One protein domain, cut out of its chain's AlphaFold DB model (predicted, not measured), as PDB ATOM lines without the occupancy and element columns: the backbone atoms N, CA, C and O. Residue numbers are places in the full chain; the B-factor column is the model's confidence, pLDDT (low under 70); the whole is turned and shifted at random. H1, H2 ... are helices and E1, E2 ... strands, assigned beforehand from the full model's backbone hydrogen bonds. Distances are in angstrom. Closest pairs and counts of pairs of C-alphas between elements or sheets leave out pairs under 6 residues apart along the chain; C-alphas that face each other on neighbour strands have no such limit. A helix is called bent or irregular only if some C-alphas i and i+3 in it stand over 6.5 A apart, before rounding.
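AT A GLANCE: This is residues 3 to 124 of the 128 residues of an uncharacterized protein of filamentous cyanobacterium CCP2 (UniProt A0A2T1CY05). A strongly twisted sheet of six strands, through which the long bent strands E3 and E5 run side by side, curls round helix H3. H1 covers another part of the same face, and short H2 packs on H3 beside E4. The 122 printed residues include E1 E2 H1 E3 H2 E4 E5 E6 H3 in chain order, a mixed class with a branched, antiparallel sheet. The whole is compact, with a radius of gyration of the C-alphas of 15.3 A and spans of 47 by 33 by 21 A.

HOW THE PARTS SIT: E1, residues 3 to 7, and E2, residues 10 to 15, form an antiparallel hairpin, with N 5 and O 12 at 2.8 A. On the other side of E1 lies antiparallel E6, residues 98 to 102, with N 4 and O 100 at 2.8 A. H1, residues 20 to 34, is on the sheet at a height of 9.5 A. E5, residues 80 to 91, bends by 80 degrees at residue 87. E3, residues 39 to 50, lies on one side of E5, with N 45 and O 85 at 2.9 A. On the other side lie E4, residues 71 to 75, with N 72 and O 84 at 2.8 A, and E6, with N 90 and O 99 at 2.7 A. E4 E5 E6 form a meander, each strand the antiparallel neighbour of the one before. H2, residues 56 to 64, only grazes the sheet. It touches residues 107 to 111 of H3, residues 106 to 122; the closest C-alphas, of Ala 62 and Thr 108, are 5.3 A apart. Every O i to N i+4 pair is within hydrogen-bond range in H2 and H3, and 10 of 11 in H1.

IN THESE COORDINATES: E1 begins at C-alpha 3 (197.741, 219.481, 153.336). E3 spans 31.7 A, E5 27.7 A, H1 21.2 A and H3 24.7 A, ending at C-alpha 122 (201.808, 209.165, 171.700).

THE WHOLE: The C-alphas of Arg 33 and Ala 78, the two farthest apart, are 48.7 A apart. The printed part has no cut and no long link; pLDDT is under 70 at residues 53, 94 to 95 and 122 to 124.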
ATOM      1  N   LYS A   3     197.761 218.120 152.806       96.56
ATOM      2  CA  LYS A   3     197.741 219.481 153.336       96.56
ATOM      3  C   LYS A   3     198.398 219.511 154.710       96.56
ATOM      4  O   LYS A   3     198.014 218.751 155.596       96.56
ATOM      5  N   VAL A   4     199.338 220.434 154.882       95.50
ATOM      6  CA  VAL A   4     199.961 220.768 156.163       95.50
ATOM      7  C   VAL A   4     199.534 222.180 156.538       95.50
ATOM      8  O   VAL A   4     199.746 223.119 155.777       95.50
ATOM      9  N   THR A   5     198.897 222.339 157.692       94.75
ATOM     10  CA  THR A   5     198.543 223.656 158.238       94.75
ATOM     11  C   THR A   5     199.512 223.985 159.356       94.75
ATOM     12  O   THR A   5     199.601 223.216 160.310       94.75
ATOM     13  N   TYR A   6     200.213 225.105 159.233       92.19
ATOM     14  CA  TYR A   6     201.104 225.635 160.256       92.19
ATOM     15  C   TYR A   6     200.355 226.713 161.029       92.19
ATOM     16  O   TYR A   6     199.859 227.673 160.436       92.19
ATOM     17  N   THR A   7     200.242 226.513 162.337       88.31
ATOM     18  CA  THR A   7     199.605 227.427 163.287       88.31
ATOM     19  C   THR A   7     200.558 227.699 164.447       88.31
ATOM     20  O   THR A   7     201.498 226.937 164.674       88.31
ATOM     21  N   GLU A   8     200.284 228.717 165.264       84.06
ATOM     22  CA  GLU A   8     201.067 228.985 166.485       84.06
ATOM     23  C   GLU A   8     201.154 227.761 167.420       84.06
ATOM     24  O   GLU A   8     202.126 227.569 168.148       84.06
ATOM     25  N   SER A   9     200.119 226.916 167.410       83.06
ATOM     26  CA  SER A   9     200.006 225.713 168.241       83.06
ATOM     27  C   SER A   9     200.686 224.464 167.666       83.06
ATOM     28  O   SER A   9     200.660 223.418 168.318       83.06
ATOM     29  N   GLY A  10     201.290 224.549 166.478       86.00
ATOM     30  CA  GLY A  10     202.004 223.449 165.839       86.00
ATOM     31  C   GLY A  10     201.560 223.204 164.401       86.00
ATOM     32  O   GLY A  10     201.163 224.116 163.682       86.00
ATOM     33  N   LEU A  11     201.657 221.950 163.965       89.81
ATOM     34  CA  LEU A  11     201.357 221.555 162.592       89.81
ATOM     35  C   LEU A  11     200.233 220.519 162.542       89.81
ATOM     36  O   LEU A  11     200.183 219.595 163.354       89.81
ATOM     37  N   HIS A  12     199.347 220.647 161.558       93.00
ATOM     38  CA  HIS A  12     198.247 219.717 161.319       93.00
ATOM     39  C   HIS A  12     198.332 219.106 159.923       93.00
ATOM     40  O   HIS A  12     198.385 219.851 158.943       93.00
ATOM     41  N   LEU A  13     198.306 217.772 159.830       94.44
ATOM     42  CA  LEU A  13     198.259 217.054 158.555       94.44
ATOM     43  C   LEU A  13     196.851 216.543 158.265       94.44
ATOM     44  O   LEU A  13     196.227 215.876 159.091       94.44
ATOM     45  N   GLU A  14     196.397 216.772 157.039       95.19
ATOM     46  CA  GLU A  14     195.166 216.199 156.510       95.19
ATOM     47  C   GLU A  14     195.317 215.806 155.039       95.19
ATOM     48  O   GLU A  14     196.208 216.275 154.326       95.19
ATOM     49  N   ARG A  15     194.422 214.935 154.569       95.69
ATOM     50  CA  ARG A  15     194.310 214.585 153.152       95.69
ATOM     51  C   ARG A  15     193.094 215.259 152.550       95.69
ATOM     52  O   ARG A  15     192.009 215.222 153.124       95.69
ATOM     53  N   LEU A  16     193.283 215.814 151.365       95.00
ATOM     54  CA  LEU A  16     192.239 216.449 150.580       95.00
ATOM     55  C   LEU A  16     191.958 215.625 149.323       95.00
ATOM     56  O   LEU A  16     192.882 215.117 148.680       95.00
ATOM     57  N   ASN A  17     190.674 215.525 148.981       92.25
ATOM     58  CA  ASN A  17     190.173 214.742 147.845       92.25
ATOM     59  C   ASN A  17     190.052 215.553 146.542       92.25
ATOM     60  O   ASN A  17     189.625 215.012 145.527       92.25
ATOM     61  N   GLU A  18     190.378 216.842 146.576       92.06
ATOM     62  CA  GLU A  18     190.377 217.741 145.417       92.06
ATOM     63  C   GLU A  18     191.801 217.901 144.845       92.06
ATOM     64  O   GLU A  18     192.783 217.512 145.489       92.06
ATOM     65  N   THR A  19     191.919 218.428 143.623       89.88
ATOM     66  CA  THR A  19     193.216 218.696 142.978       89.88
ATOM     67  C   THR A  19     193.847 219.977 143.524       89.88
ATOM     68  O   THR A  19     193.153 220.848 144.059       89.88
ATOM     69  N   LEU A  20     195.165 220.117 143.363       89.88
ATOM     70  CA  LEU A  20     195.872 221.348 143.716       89.88
ATOM     71  C   LEU A  20     195.283 222.563 142.981       89.88
ATOM     72  O   LEU A  20     195.070 223.612 143.590       89.88
ATOM     73  N   GLU A  21     194.985 222.421 141.688       92.06
ATOM     74  CA  GLU A  21     194.447 223.489 140.849       92.06
ATOM     75  C   GLU A  21     193.071 223.952 141.323       92.06
ATOM     76  O   GLU A  21     192.852 225.160 141.448       92.06
ATOM     77  N   ASP A  22     192.161 223.024 141.630       94.50
ATOM     78  CA  ASP A  22     190.815 223.359 142.104       94.50
ATOM     79  C   ASP A  22     190.885 224.069 143.464       94.50
ATOM     80  O   ASP A  22     190.271 225.126 143.670       94.50
ATOM     81  N   TRP A  23     191.722 223.554 144.366       94.94
ATOM     82  CA  TRP A  23     191.907 224.099 145.710       94.94
ATOM     83  C   TRP A  23     192.523 225.497 145.713       94.94
ATOM     84  O   TRP A  23     192.092 226.367 146.486       94.94
ATOM     85  N   ILE A  24     193.519 225.732 144.852       94.00
ATOM     86  CA  ILE A  24     194.141 227.047 144.664       94.00
ATOM     87  C   ILE A  24     193.149 228.000 144.002       94.00
ATOM     88  O   ILE A  24     192.974 229.122 144.482       94.00
ATOM     89  N   THR A  25     192.464 227.567 142.941       95.69
ATOM     90  CA  THR A  25     191.536 228.409 142.173       95.69
ATOM     91  C   THR A  25     190.450 228.992 143.067       95.69
ATOM     92  O   THR A  25     190.198 230.200 143.030       95.69
ATOM     93  N   LEU A  26     189.856 228.170 143.935       95.81
ATOM     94  CA  LEU A  26     188.844 228.628 144.885       95.81
ATOM     95  C   LEU A  26     189.371 229.751 145.796       95.81
ATOM     96  O   LEU A  26     188.685 230.752 146.016       95.81
ATOM     97  N   ARG A  27     190.603 229.613 146.295       94.81
ATOM     98  CA  ARG A  27     191.233 230.588 147.200       94.81
ATOM     99  C   ARG A  27     191.652 231.861 146.490       94.81
ATOM    100  O   ARG A  27     191.447 232.940 147.037       94.81
ATOM    101  N   VAL A  28     192.163 231.756 145.268       95.31
ATOM    102  CA  VAL A  28     192.483 232.918 144.431       95.31
ATOM    103  C   VAL A  28     191.217 233.725 144.145       95.31
ATOM    104  O   VAL A  28     191.204 234.938 144.348       95.31
ATOM    105  N   ILE A  29     190.121 233.066 143.752       97.19
ATOM    106  CA  ILE A  29     188.834 233.737 143.515       97.19
ATOM    107  C   ILE A  29     188.337 234.431 144.789       97.19
ATOM    108  O   ILE A  29     187.868 235.569 144.726       97.19
ATOM    109  N   LEU A  30     188.439 233.770 145.944       96.19
ATOM    110  CA  LEU A  30     188.037 234.353 147.223       96.19
ATOM    111  C   LEU A  30     188.888 235.576 147.591       96.19
ATOM    112  O   LEU A  30     188.335 236.612 147.962       96.19
ATOM    113  N   ALA A  31     190.211 235.485 147.453       95.00
ATOM    114  CA  ALA A  31     191.138 236.580 147.728       95.00
ATOM    115  C   ALA A  31     190.835 237.802 146.847       95.00
ATOM    116  O   ALA A  31     190.659 238.908 147.360       95.00
ATOM    117  N   LEU A  32     190.630 237.584 145.541       95.38
ATOM    118  CA  LEU A  32     190.244 238.634 144.593       95.38
ATOM    119  C   LEU A  32     188.913 239.298 144.964       95.38
ATOM    120  O   LEU A  32     188.800 240.521 144.922       95.38
ATOM    121  N   ARG A  33     187.902 238.510 145.348       96.75
ATOM    122  CA  ARG A  33     186.572 239.031 145.715       96.75
ATOM    123  C   ARG A  33     186.565 239.803 147.026       96.75
ATOM    124  O   ARG A  33     185.725 240.677 147.210       96.75
ATOM    125  N   THR A  34     187.460 239.455 147.941       95.62
ATOM    126  CA  THR A  34     187.513 240.048 149.281       95.62
ATOM    127  C   THR A  34     188.580 241.133 149.407       95.62
ATOM    128  O   THR A  34     188.682 241.745 150.464       95.62
ATOM    129  N   GLY A  35     189.374 241.378 148.358       93.62
ATOM    130  CA  GLY A  35     190.478 242.337 148.387       93.62
ATOM    131  C   GLY A  35     191.638 241.920 149.296       93.62
ATOM    132  O   GLY A  35     192.431 242.774 149.688       93.62
ATOM    133  N   HIS A  36     191.741 240.633 149.646       91.12
ATOM    134  CA  HIS A  36     192.837 240.111 150.461       91.12
ATOM    135  C   HIS A  36     193.998 239.650 149.582       91.12
ATOM    136  O   HIS A  36     193.811 239.190 148.455       91.12
ATOM    137  N   ARG A  37     195.213 239.745 150.123       91.50
ATOM    138  CA  ARG A  37     196.404 239.180 149.489       91.50
ATOM    139  C   ARG A  37     196.418 237.665 149.683       91.50
ATOM    140  O   ARG A  37     196.124 237.173 150.768       91.50
ATOM    141  N   LEU A  38     196.808 236.948 148.635       93.75
ATOM    142  CA  LEU A  38     197.149 235.533 148.686       93.75
ATOM    143  C   LEU A  38     198.507 235.363 148.010       93.75
ATOM    144  O   LEU A  38     198.695 235.806 146.876       93.75
ATOM    145  N   MET A  39     199.455 234.776 148.724       93.44
ATOM    146  CA  MET A  39     200.785 234.444 148.231       93.44
ATOM    147  C   MET A  39     200.858 232.941 148.000       93.44
ATOM    148  O   MET A  39     200.384 232.164 148.826       93.44
ATOM    149  N   LEU A  40     201.423 232.566 146.855       93.94
ATOM    150  CA  LEU A  40     201.645 231.190 146.432       93.94
ATOM    151  C   LEU A  40     203.124 231.068 146.076       93.94
ATOM    152  O   LEU A  40     203.608 231.831 145.238       93.94
ATOM    153  N   GLU A  41     203.829 230.133 146.700       93.94
ATOM    154  CA  GLU A  41     205.266 229.944 146.502       93.94
ATOM    155  C   GLU A  41     205.596 228.457 146.381       93.94
ATOM    156  O   GLU A  41     205.160 227.653 147.202       93.94
ATOM    157  N   ALA A  42     206.371 228.086 145.359       94.38
ATOM    158  CA  ALA A  42     206.946 226.749 145.284       94.38
ATOM    159  C   ALA A  42     207.984 226.606 146.402       94.38
ATOM    160  O   ALA A  42     208.929 227.387 146.471       94.38
ATOM    161  N   SER A  43     207.788 225.633 147.283       94.25
ATOM    162  CA  SER A  43     208.573 225.496 148.506       94.25
ATOM    163  C   SER A  43     208.696 224.028 148.914       94.25
ATOM    164  O   SER A  43     208.232 223.120 148.218       94.25
ATOM    165  N   THR A  44     209.323 223.797 150.059       94.88
ATOM    166  CA  THR A  44     209.462 222.487 150.684       94.88
ATOM    167  C   THR A  44     208.961 222.522 152.117       94.88
ATOM    168  O   THR A  44     209.229 223.481 152.838       94.88
ATOM    169  N   ALA A  45     208.291 221.459 152.548       93.75
ATOM    170  CA  ALA A  45     207.913 221.249 153.937       93.75
ATOM    171  C   ALA A  45     208.656 220.045 154.506       93.75
ATOM    172  O   ALA A  45     208.624 218.964 153.920       93.75
ATOM    173  N   SER A  46     209.258 220.229 155.677       92.06
ATOM    174  CA  SER A  46     209.819 219.144 156.477       92.06
ATOM    175  C   SER A  46     208.854 218.753 157.587       92.06
ATOM    176  O   SER A  46     208.358 219.609 158.324       92.06
ATOM    177  N   VAL A  47     208.600 217.453 157.724       89.62
ATOM    178  CA  VAL A  47     207.793 216.883 158.806       89.62
ATOM    179  C   VAL A  47     208.602 215.799 159.509       89.62
ATOM    180  O   VAL A  47     209.171 214.919 158.864       89.62
ATOM    181  N   LEU A  48     208.647 215.873 160.840       88.69
ATOM    182  CA  LEU A  48     209.328 214.900 161.689       88.69
ATOM    183  C   LEU A  48     208.368 213.790 162.119       88.69
ATOM    184  O   LEU A  48     207.257 214.055 162.587       88.69
ATOM    185  N   PHE A  49     208.829 212.548 162.007       86.75
ATOM    186  CA  PHE A  49     208.096 211.346 162.385       86.75
ATOM    187  C   PHE A  49     208.923 210.492 163.356       86.75
ATOM    188  O   PHE A  49     210.114 210.302 163.118       86.75
ATOM    189  N   PRO A  50     208.328 209.938 164.428       84.25
ATOM    190  CA  PRO A  50     209.040 209.044 165.335       84.25
ATOM    191  C   PRO A  50     209.395 207.715 164.656       84.25
ATOM    192  O   PRO A  50     208.505 207.008 164.169       84.25
ATOM    193  N   VAL A  51     210.671 207.334 164.708       79.88
ATOM    194  CA  VAL A  51     211.222 206.096 164.119       79.88
ATOM    195  C   VAL A  51     210.517 204.851 164.670       79.88
ATOM    196  O   VAL A  51     210.139 203.949 163.931       79.88
ATOM    197  N   HIS A  52     210.208 204.839 165.971       71.00
ATOM    198  CA  HIS A  52     209.598 203.693 166.670       71.00
ATOM    199  C   HIS A  52     208.168 203.345 166.223       71.00
ATOM    200  O   HIS A  52     207.606 202.339 166.657       71.00
ATOM    201  N   SER A  53     207.551 204.199 165.406       65.50
ATOM    202  CA  SER A  53     206.175 204.050 164.922       65.50
ATOM    203  C   SER A  53     206.074 203.726 163.431       65.50
ATOM    204  O   SER A  53     204.968 203.559 162.913       65.50
ATOM    205  N   LEU A  54     207.219 203.652 162.752       70.06
ATOM    206  CA  LEU A  54     207.318 203.675 161.307       70.06
ATOM    207  C   LEU A  54     207.660 202.291 160.745       70.06
ATOM    208  O   LEU A  54     208.632 201.661 161.150       70.06
ATOM    209  N   ASP A  55     206.883 201.843 159.760       78.50
ATOM    210  CA  ASP A  55     207.358 200.838 158.807       78.50
ATOM    211  C   ASP A  55     208.185 201.567 157.740       78.50
ATOM    212  O   ASP A  55     207.649 202.071 156.748       78.50
ATOM    213  N   GLU A  56     209.489 201.703 158.002       79.50
ATOM    214  CA  GLU A  56     210.419 202.444 157.139       79.50
ATOM    215  C   GLU A  56     210.420 201.877 155.721       79.50
ATOM    216  O   GLU A  56     210.377 202.633 154.754       79.50
ATOM    217  N   ALA A  57     210.349 200.550 155.587       84.38
ATOM    218  CA  ALA A  57     210.343 199.882 154.294       84.38
ATOM    219  C   ALA A  57     209.094 200.235 153.474       84.38
ATOM    220  O   ALA A  57     209.184 200.457 152.264       84.38
ATOM    221  N   ALA A  58     207.922 200.317 154.111       86.88
ATOM    222  CA  ALA A  58     206.698 200.727 153.426       86.88
ATOM    223  C   ALA A  58     206.771 202.185 152.938       86.88
ATOM    224  O   ALA A  58     206.332 202.478 151.822       86.88
ATOM    225  N   LEU A  59     207.342 203.085 153.746       88.06
ATOM    226  CA  LEU A  59     207.532 204.483 153.360       88.06
ATOM    227  C   LEU A  59     208.572 204.623 152.238       88.06
ATOM    228  O   LEU A  59     208.304 205.323 151.266       88.06
ATOM    229  N   GLU A  60     209.702 203.919 152.311       88.94
ATOM    230  CA  GLU A  60     210.718 203.905 151.250       88.94
ATOM    231  C   GLU A  60     210.138 203.442 149.913       88.94
ATOM    232  O   GLU A  60     210.326 204.095 148.888       88.94
ATOM    233  N   VAL A  61     209.377 202.341 149.916       91.38
ATOM    234  CA  VAL A  61     208.723 201.830 148.705       91.38
ATOM    235  C   VAL A  61     207.733 202.847 148.140       91.38
ATOM    236  O   VAL A  61     207.674 203.008 146.922       91.38
ATOM    237  N   ALA A  62     206.976 203.540 148.994       91.50
ATOM    238  CA  ALA A  62     206.049 204.580 148.558       91.50
ATOM    239  C   ALA A  62     206.784 205.787 147.951       91.50
ATOM    240  O   ALA A  62     206.413 206.232 146.868       91.50
ATOM    241  N   ILE A  63     207.872 206.246 148.579       90.75
ATOM    242  CA  ILE A  63     208.719 207.337 148.072       90.75
ATOM    243  C   ILE A  63     209.337 206.976 146.718       90.75
ATOM    244  O   ILE A  63     209.409 207.822 145.835       90.75
ATOM    245  N   LEU A  64     209.729 205.717 146.505       90.75
ATOM    246  CA  LEU A  64     210.249 205.258 145.210       90.75
ATOM    247  C   LEU A  64     209.215 205.292 144.074       90.75
ATOM    248  O   LEU A  64     209.609 205.240 142.910       90.75
ATOM    249  N   GLN A  65     207.915 205.332 144.387       91.44
ATOM    250  CA  GLN A  65     206.867 205.519 143.378       91.44
ATOM    251  C   GLN A  65     206.647 206.989 143.024       91.44
ATOM    252  O   GLN A  65     205.995 207.267 142.024       91.44
ATOM    253  N   GLU A  66     207.142 207.920 143.835       93.19
ATOM    254  CA  GLU A  66     207.019 209.346 143.571       93.19
ATOM    255  C   GLU A  66     207.966 209.819 142.460       93.19
ATOM    256  O   GLU A  66     208.979 209.186 142.149       93.19
ATOM    257  N   ASP A  67     207.651 210.978 141.880       88.50
ATOM    258  CA  ASP A  67     208.562 211.649 140.959       88.50
ATOM    259  C   ASP A  67     209.905 211.957 141.646       88.50
ATOM    260  O   ASP A  67     209.986 212.309 142.826       88.50
ATOM    261  N   SER A  68     211.006 211.828 140.904       84.75
ATOM    262  CA  SER A  68     212.338 211.972 141.491       84.75
ATOM    263  C   SER A  68     212.517 213.345 142.152       84.75
ATOM    264  O   SER A  68     212.471 214.380 141.488       84.75
ATOM    265  N   GLY A  69     212.741 213.340 143.469       83.75
ATOM    266  CA  GLY A  69     213.010 214.538 144.260       83.75
ATOM    267  C   GLY A  69     211.783 215.241 144.852       83.75
ATOM    268  O   GLY A  69     211.984 216.204 145.588       83.75
ATOM    269  N   ILE A  70     210.546 214.776 144.603       92.12
ATOM    270  CA  ILE A  70     209.356 215.381 145.238       92.12
ATOM    271  C   ILE A  70     209.262 215.039 146.731       92.12
ATOM    272  O   ILE A  70     208.756 215.839 147.513       92.12
ATOM    273  N   VAL A  71     209.790 213.880 147.135       94.19
ATOM    274  CA  VAL A  71     209.902 213.462 148.533       94.19
ATOM    275  C   VAL A  71     211.327 212.995 148.798       94.19
ATOM    276  O   VAL A  71     211.883 212.193 148.050       94.19
ATOM    277  N   ALA A  72     211.912 213.501 149.878       92.50
ATOM    278  CA  ALA A  72     213.201 213.087 150.398       92.50
ATOM    279  C   ALA A  72     213.048 212.643 151.853       92.50
ATOM    280  O   ALA A  72     212.238 213.185 152.603       92.50
ATOM    281  N   MET A  73     213.843 211.654 152.242       90.62
ATOM    282  CA  MET A  73     213.819 211.076 153.576       90.62
ATOM    283  C   MET A  73     215.226 211.086 154.162       90.62
ATOM    284  O   MET A  73     216.181 210.680 153.498       90.62
ATOM    285  N   SER A  74     215.353 211.544 155.403       88.50
ATOM    286  CA  SER A  74     216.619 211.575 156.130       88.50
ATOM    287  C   SER A  74     216.407 211.292 157.608       88.50
ATOM    288  O   SER A  74     215.497 211.827 158.231       88.50
ATOM    289  N   ILE A  75     217.284 210.480 158.191       85.19
ATOM    290  CA  ILE A  75     217.333 210.293 159.643       85.19
ATOM    291  C   ILE A  75     217.814 211.612 160.257       85.19
ATOM    292  O   ILE A  75     218.923 212.059 159.960       85.19
ATOM    293  N   CYS A  76     216.963 212.242 161.067       82.56
ATOM    294  CA  CYS A  76     217.255 213.521 161.709       82.56
ATOM    295  C   CYS A  76     218.061 213.299 162.995       82.56
ATOM    296  O   CYS A  76     219.116 213.903 163.193       82.56
ATOM    297  N   ASP A  77     217.593 212.377 163.842       85.81
ATOM    298  CA  ASP A  77     218.264 211.945 165.067       85.81
ATOM    299  C   ASP A  77     217.961 210.464 165.384       85.81
ATOM    300  O   ASP A  77     217.466 209.724 164.536       85.81
ATOM    301  N   ALA A  78     218.317 210.004 166.590       81.62
ATOM    302  CA  ALA A  78     218.134 208.609 166.997       81.62
ATOM    303  C   ALA A  78     216.659 208.177 167.116       81.62
ATOM    304  O   ALA A  78     216.379 206.980 167.098       81.62
ATOM    305  N   ASP A  79     215.740 209.133 167.248       84.62
ATOM    306  CA  ASP A  79     214.322 208.905 167.515       84.62
ATOM    307  C   ASP A  79     213.407 209.446 166.404       84.62
ATOM    308  O   ASP A  79     212.236 209.061 166.351       84.62
ATOM    309  N   HIS A  80     213.916 210.294 165.502       86.06
ATOM    310  CA  HIS A  80     213.129 210.991 164.487       86.06
ATOM    311  C   HIS A  80     213.681 210.834 163.070       86.06
ATOM    312  O   HIS A  80     214.854 211.071 162.771       86.06
ATOM    313  N   LEU A  81     212.753 210.536 162.168       89.31
ATOM    314  CA  LEU A  81     212.911 210.603 160.730       89.31
ATOM    315  C   LEU A  81     212.335 211.927 160.218       89.31
ATOM    316  O   LEU A  81     211.197 212.274 160.528       89.31
ATOM    317  N   GLU A  82     213.093 212.640 159.398       91.81
ATOM    318  CA  GLU A  82     212.612 213.799 158.654       91.81
ATOM    319  C   GLU A  82     212.188 213.380 157.247       91.81
ATOM    320  O   GLU A  82     212.949 212.753 156.504       91.81
ATOM    321  N   VAL A  83     210.967 213.752 156.873       92.50
ATOM    322  CA  VAL A  83     210.480 213.664 155.498       92.50
ATOM    323  C   VAL A  83     210.315 215.081 154.973       92.50
ATOM    324  O   VAL A  83     209.520 215.857 155.505       92.50
ATOM    325  N   CYS A  84     211.055 215.399 153.920       94.88
ATOM    326  CA  CYS A  84     210.953 216.652 153.193       94.88
ATOM    327  C   CYS A  84     210.129 216.435 151.923       94.88
ATOM    328  O   CYS A  84     210.374 215.495 151.167       94.88
ATOM    329  N   VAL A  85     209.142 217.293 151.696       95.94
ATOM    330  CA  VAL A  85     208.197 217.198 150.584       95.94
ATOM    331  C   VAL A  85     208.211 218.505 149.807       95.94
ATOM    332  O   VAL A  85     208.143 219.573 150.412       95.94
ATOM    333  N   GLN A  86     208.266 218.442 148.479       96.44
ATOM    334  CA  GLN A  86     208.091 219.604 147.609       96.44
ATOM    335  C   GLN A  86     206.609 219.881 147.350       96.44
ATOM    336  O   GLN A  86     205.786 218.970 147.246       96.44
ATOM    337  N   GLY A  87     206.258 221.156 147.234       95.38
ATOM    338  CA  GLY A  87     204.872 221.563 147.062       95.38
ATOM    339  C   GLY A  87     204.715 223.073 147.005       95.38
ATOM    340  O   GLY A  87     205.634 223.803 146.634       95.38
ATOM    341  N   THR A  88     203.530 223.537 147.382       95.50
ATOM    342  CA  THR A  88     203.155 224.947 147.317       95.50
ATOM    343  C   THR A  88     202.829 225.465 148.708       95.50
ATOM    344  O   THR A  88     201.900 224.983 149.357       95.50
ATOM    345  N   TRP A  89     203.566 226.481 149.143       95.50
ATOM    346  CA  TRP A  89     203.238 227.302 150.299       95.50
ATOM    347  C   TRP A  89     202.166 228.329 149.938       95.50
ATOM    348  O   TRP A  89     202.256 229.006 148.911       95.50
ATOM    349  N   VAL A  90     201.146 228.442 150.785       94.88
ATOM    350  CA  VAL A  90     199.985 229.311 150.598       94.88
ATOM    351  C   VAL A  90     199.718 230.087 151.878       94.88
ATOM    352  O   VAL A  90     199.362 229.509 152.903       94.88
ATOM    353  N   THR A  91     199.836 231.411 151.813       94.06
ATOM    354  CA  THR A  91     199.604 232.293 152.968       94.06
ATOM    355  C   THR A  91     199.002 233.637 152.549       94.06
ATOM    356  O   THR A  91     199.085 234.045 151.388       94.06
ATOM    357  N   SER A  92     198.346 234.326 153.481       89.44
ATOM    358  CA  SER A  92     197.793 235.675 153.296       89.44
ATOM    359  C   SER A  92     198.640 236.773 153.951       89.44
ATOM    360  O   SER A  92     198.423 237.952 153.659       89.44
ATOM    361  N   SER A  93     199.624 236.412 154.780       82.81
ATOM    362  CA  SER A  93     200.531 237.334 155.475       82.81
ATOM    363  C   SER A  93     201.988 236.886 155.336       82.81
ATOM    364  O   SER A  93     202.281 235.830 154.786       82.81
ATOM    365  N   SER A  94     202.927 237.729 155.766       69.44
ATOM    366  CA  SER A  94     204.360 237.395 155.813       69.44
ATOM    367  C   SER A  94     204.743 236.555 157.035       69.44
ATOM    368  O   SER A  94     205.928 236.454 157.340       69.44
ATOM    369  N   ASP A  95     203.759 236.041 157.770       69.75
ATOM    370  CA  ASP A  95     203.988 235.286 158.995       69.75
ATOM    371  C   ASP A  95     204.365 233.833 158.680       69.75
ATOM    372  O   ASP A  95     204.231 233.356 157.551       69.75
ATOM    373  N   GLU A  96     204.820 233.119 159.707       74.00
ATOM    374  CA  GLU A  96     205.149 231.689 159.634       74.00
ATOM    375  C   GLU A  96     203.893 230.793 159.602       74.00
ATOM    376  O   GLU A  96     203.990 229.582 159.409       74.00
ATOM    377  N   GLU A  97     202.699 231.380 159.754       88.19
ATOM    378  CA  GLU A  97     201.430 230.673 159.615       88.19
ATOM    379  C   GLU A  97     200.989 230.580 158.155       88.19
ATOM    380  O   GLU A  97     201.034 231.537 157.372       88.19
ATOM    381  N   GLY A  98     200.497 229.407 157.788       92.81
ATOM    382  CA  GLY A  98     200.055 229.172 156.429       92.81
ATOM    383  C   GLY A  98     199.745 227.721 156.154       92.81
ATOM    384  O   GLY A  98     199.662 226.869 157.043       92.81
ATOM    385  N   ILE A  99     199.508 227.455 154.880       95.12
ATOM    386  CA  ILE A  99     199.113 226.147 154.400       95.12
ATOM    387  C   ILE A  99     200.122 225.705 153.355       95.12
ATOM    388  O   ILE A  99     200.282 226.353 152.328       95.12
ATOM    389  N   PHE A 100     200.746 224.559 153.582       95.75
ATOM    390  CA  PHE A 100     201.526 223.868 152.573       95.75
ATOM    391  C   PHE A 100     200.685 222.763 151.937       95.75
ATOM    392  O   PHE A 100     200.028 221.991 152.639       95.75
ATOM    393  N   ILE A 101     200.705 222.675 150.610       96.25
ATOM    394  CA  ILE A 101     200.010 221.632 149.854       96.25
ATOM    395  C   ILE A 101     201.014 220.870 148.999       96.25
ATOM    396  O   ILE A 101     201.776 221.479 148.252       96.25
ATOM    397  N   ALA A 102     200.954 219.542 149.051       95.44
ATOM    398  CA  ALA A 102     201.731 218.661 148.190       95.44
ATOM    399  C   ALA A 102     200.829 217.662 147.464       95.44
ATOM    400  O   ALA A 102     199.983 216.994 148.066       95.44
ATOM    401  N   GLN A 103     201.031 217.553 146.156       94.06
ATOM    402  CA  GLN A 103     200.431 216.514 145.333       94.06
ATOM    403  C   GLN A 103     201.381 215.314 145.351       94.06
ATOM    404  O   GLN A 103     202.478 215.405 144.815       94.06
ATOM    405  N   LEU A 104     200.968 214.220 145.985       94.31
ATOM    406  CA  LEU A 104     201.731 212.974 146.070       94.31
ATOM    407  C   LEU A 104     200.845 211.817 145.601       94.31
ATOM    408  O   LEU A 104     199.628 211.975 145.441       94.31
ATOM    409  N   HIS A 105     201.410 210.628 145.428       94.00
ATOM    410  CA  HIS A 105     200.591 209.439 145.265       94.00
ATOM    411  C   HIS A 105     199.763 209.165 146.525       94.00
ATOM    412  O   HIS A 105     200.228 209.273 147.660       94.00
ATOM    413  N   SER A 106     198.526 208.702 146.321       92.44
ATOM    414  CA  SER A 106     197.572 208.393 147.396       92.44
ATOM    415  C   SER A 106     198.129 207.463 148.482       92.44
ATOM    416  O   SER A 106     197.704 207.555 149.631       92.44
ATOM    417  N   CYS A 107     199.051 206.561 148.119       92.69
ATOM    418  CA  CYS A 107     199.725 205.668 149.064       92.69
ATOM    419  C   CYS A 107     200.627 206.460 150.021       92.69
ATOM    420  O   CYS A 107     200.451 206.383 151.235       92.69
ATOM    421  N   THR A 108     201.518 207.287 149.472       93.69
ATOM    422  CA  THR A 108     202.445 208.145 150.219       93.69
ATOM    423  C   THR A 108     201.694 209.112 151.125       93.69
ATOM    424  O   THR A 108     201.974 209.184 152.319       93.69
ATOM    425  N   GLU A 109     200.658 209.782 150.608       94.44
ATOM    426  CA  GLU A 109     199.806 210.669 151.414       94.44
ATOM    427  C   GLU A 109     199.195 209.954 152.624       94.44
ATOM    428  O   GLU A 109     199.103 210.515 153.718       94.44
ATOM    429  N   GLN A 110     198.728 208.720 152.421       93.25
ATOM    430  CA  GLN A 110     198.080 207.943 153.466       93.25
ATOM    431  C   GLN A 110     199.074 207.477 154.526       93.25
ATOM    432  O   GLN A 110     198.754 207.566 155.711       93.25
ATOM    433  N   ILE A 111     200.260 207.027 154.115       92.06
ATOM    434  CA  ILE A 111     201.329 206.633 155.034       92.06
ATOM    435  C   ILE A 111     201.739 207.836 155.890       92.06
ATOM    436  O   ILE A 111     201.689 207.748 157.115       92.06
ATOM    437  N   LEU A 112     202.029 208.990 155.278       92.31
ATOM    438  CA  LEU A 112     202.421 210.203 156.009       92.31
ATOM    439  C   LEU A 112     201.348 210.655 157.010       92.31
ATOM    440  O   LEU A 112     201.662 210.981 158.156       92.31
ATOM    441  N   LEU A 113     200.069 210.610 156.622       92.75
ATOM    442  CA  LEU A 113     198.971 210.931 157.536       92.75
ATOM    443  C   LEU A 113     198.888 209.942 158.709       92.75
ATOM    444  O   LEU A 113     198.689 210.357 159.852       92.75
ATOM    445  N   GLN A 114     199.029 208.640 158.451       91.19
ATOM    446  CA  GLN A 114     198.981 207.617 159.499       91.19
ATOM    447  C   GLN A 114     200.124 207.784 160.501       91.19
ATOM    448  O   GLN A 114     199.880 207.733 161.707       91.19
ATOM    449  N   LEU A 115     201.337 208.048 160.018       88.88
ATOM    450  CA  LEU A 115     202.502 208.298 160.865       88.88
ATOM    451  C   LEU A 115     202.296 209.526 161.747       88.88
ATOM    452  O   LEU A 115     202.488 209.457 162.961       88.88
ATOM    453  N   TRP A 116     201.803 210.620 161.163       89.94
ATOM    454  CA  TRP A 116     201.484 211.831 161.911       89.94
ATOM    455  C   TRP A 116     200.445 211.557 163.009       89.94
ATOM    456  O   TRP A 116     200.631 211.949 164.162       89.94
ATOM    457  N   GLN A 117     199.383 210.805 162.697       89.12
ATOM    458  CA  GLN A 117     198.348 210.427 163.666       89.12
ATOM    459  C   GLN A 117     198.858 209.506 164.782       89.12
ATOM    460  O   GLN A 117     198.308 209.522 165.886       89.12
ATOM    461  N   VAL A 118     199.838 208.639 164.513       86.12
ATOM    462  CA  VAL A 118     200.449 207.797 165.552       86.12
ATOM    463  C   VAL A 118     201.324 208.649 166.465       86.12
ATOM    464  O   VAL A 118     201.142 208.583 167.681       86.12
ATOM    465  N   ALA A 119     202.166 209.515 165.898       83.06
ATOM    466  CA  ALA A 119     203.007 210.437 166.656       83.06
ATOM    467  C   ALA A 119     202.180 211.302 167.624       83.06
ATOM    468  O   ALA A 119     202.465 211.346 168.817       83.06
ATOM    469  N   HIS A 120     201.078 211.893 167.145       79.69
ATOM    470  CA  HIS A 120     200.218 212.774 167.949       79.69
ATOM    471  C   HIS A 120     199.371 212.034 168.992       79.69
ATOM    472  O   HIS A 120     198.933 212.629 169.976       79.69
ATOM    473  N   ARG A 121     199.140 210.726 168.816       73.25
ATOM    474  CA  ARG A 121     198.510 209.890 169.852       73.25
ATOM    475  C   ARG A 121     199.476 209.537 170.981       73.25
ATOM    476  O   ARG A 121     199.021 209.306 172.098       73.25
ATOM    477  N   GLN A 122     200.779 209.502 170.712       57.00
ATOM    478  CA  GLN A 122     201.808 209.165 171.700       57.00
ATOM    479  C   GLN A 122     202.236 210.368 172.563       57.00
ATOM    480  O   GLN A 122     202.784 210.170 173.645       57.00
ATOM    481  N   THR A 123     201.909 211.603 172.166       51.81
ATOM    482  CA  THR A 123     202.266 212.839 172.893       51.81
ATOM    483  C   THR A 123     201.471 213.093 174.186       51.81
ATOM    484  O   THR A 123     201.650 214.132 174.819       51.81
ATOM    485  N   PHE A 124     200.626 212.160 174.639       35.38
ATOM    486  CA  PHE A 124     200.071 212.182 175.998       35.38
ATOM    487  C   PHE A 124     200.870 211.251 176.922       35.38
ATOM    488  O   PHE A 124     200.501 210.082 177.070       35.38
TER     489      PHE A 124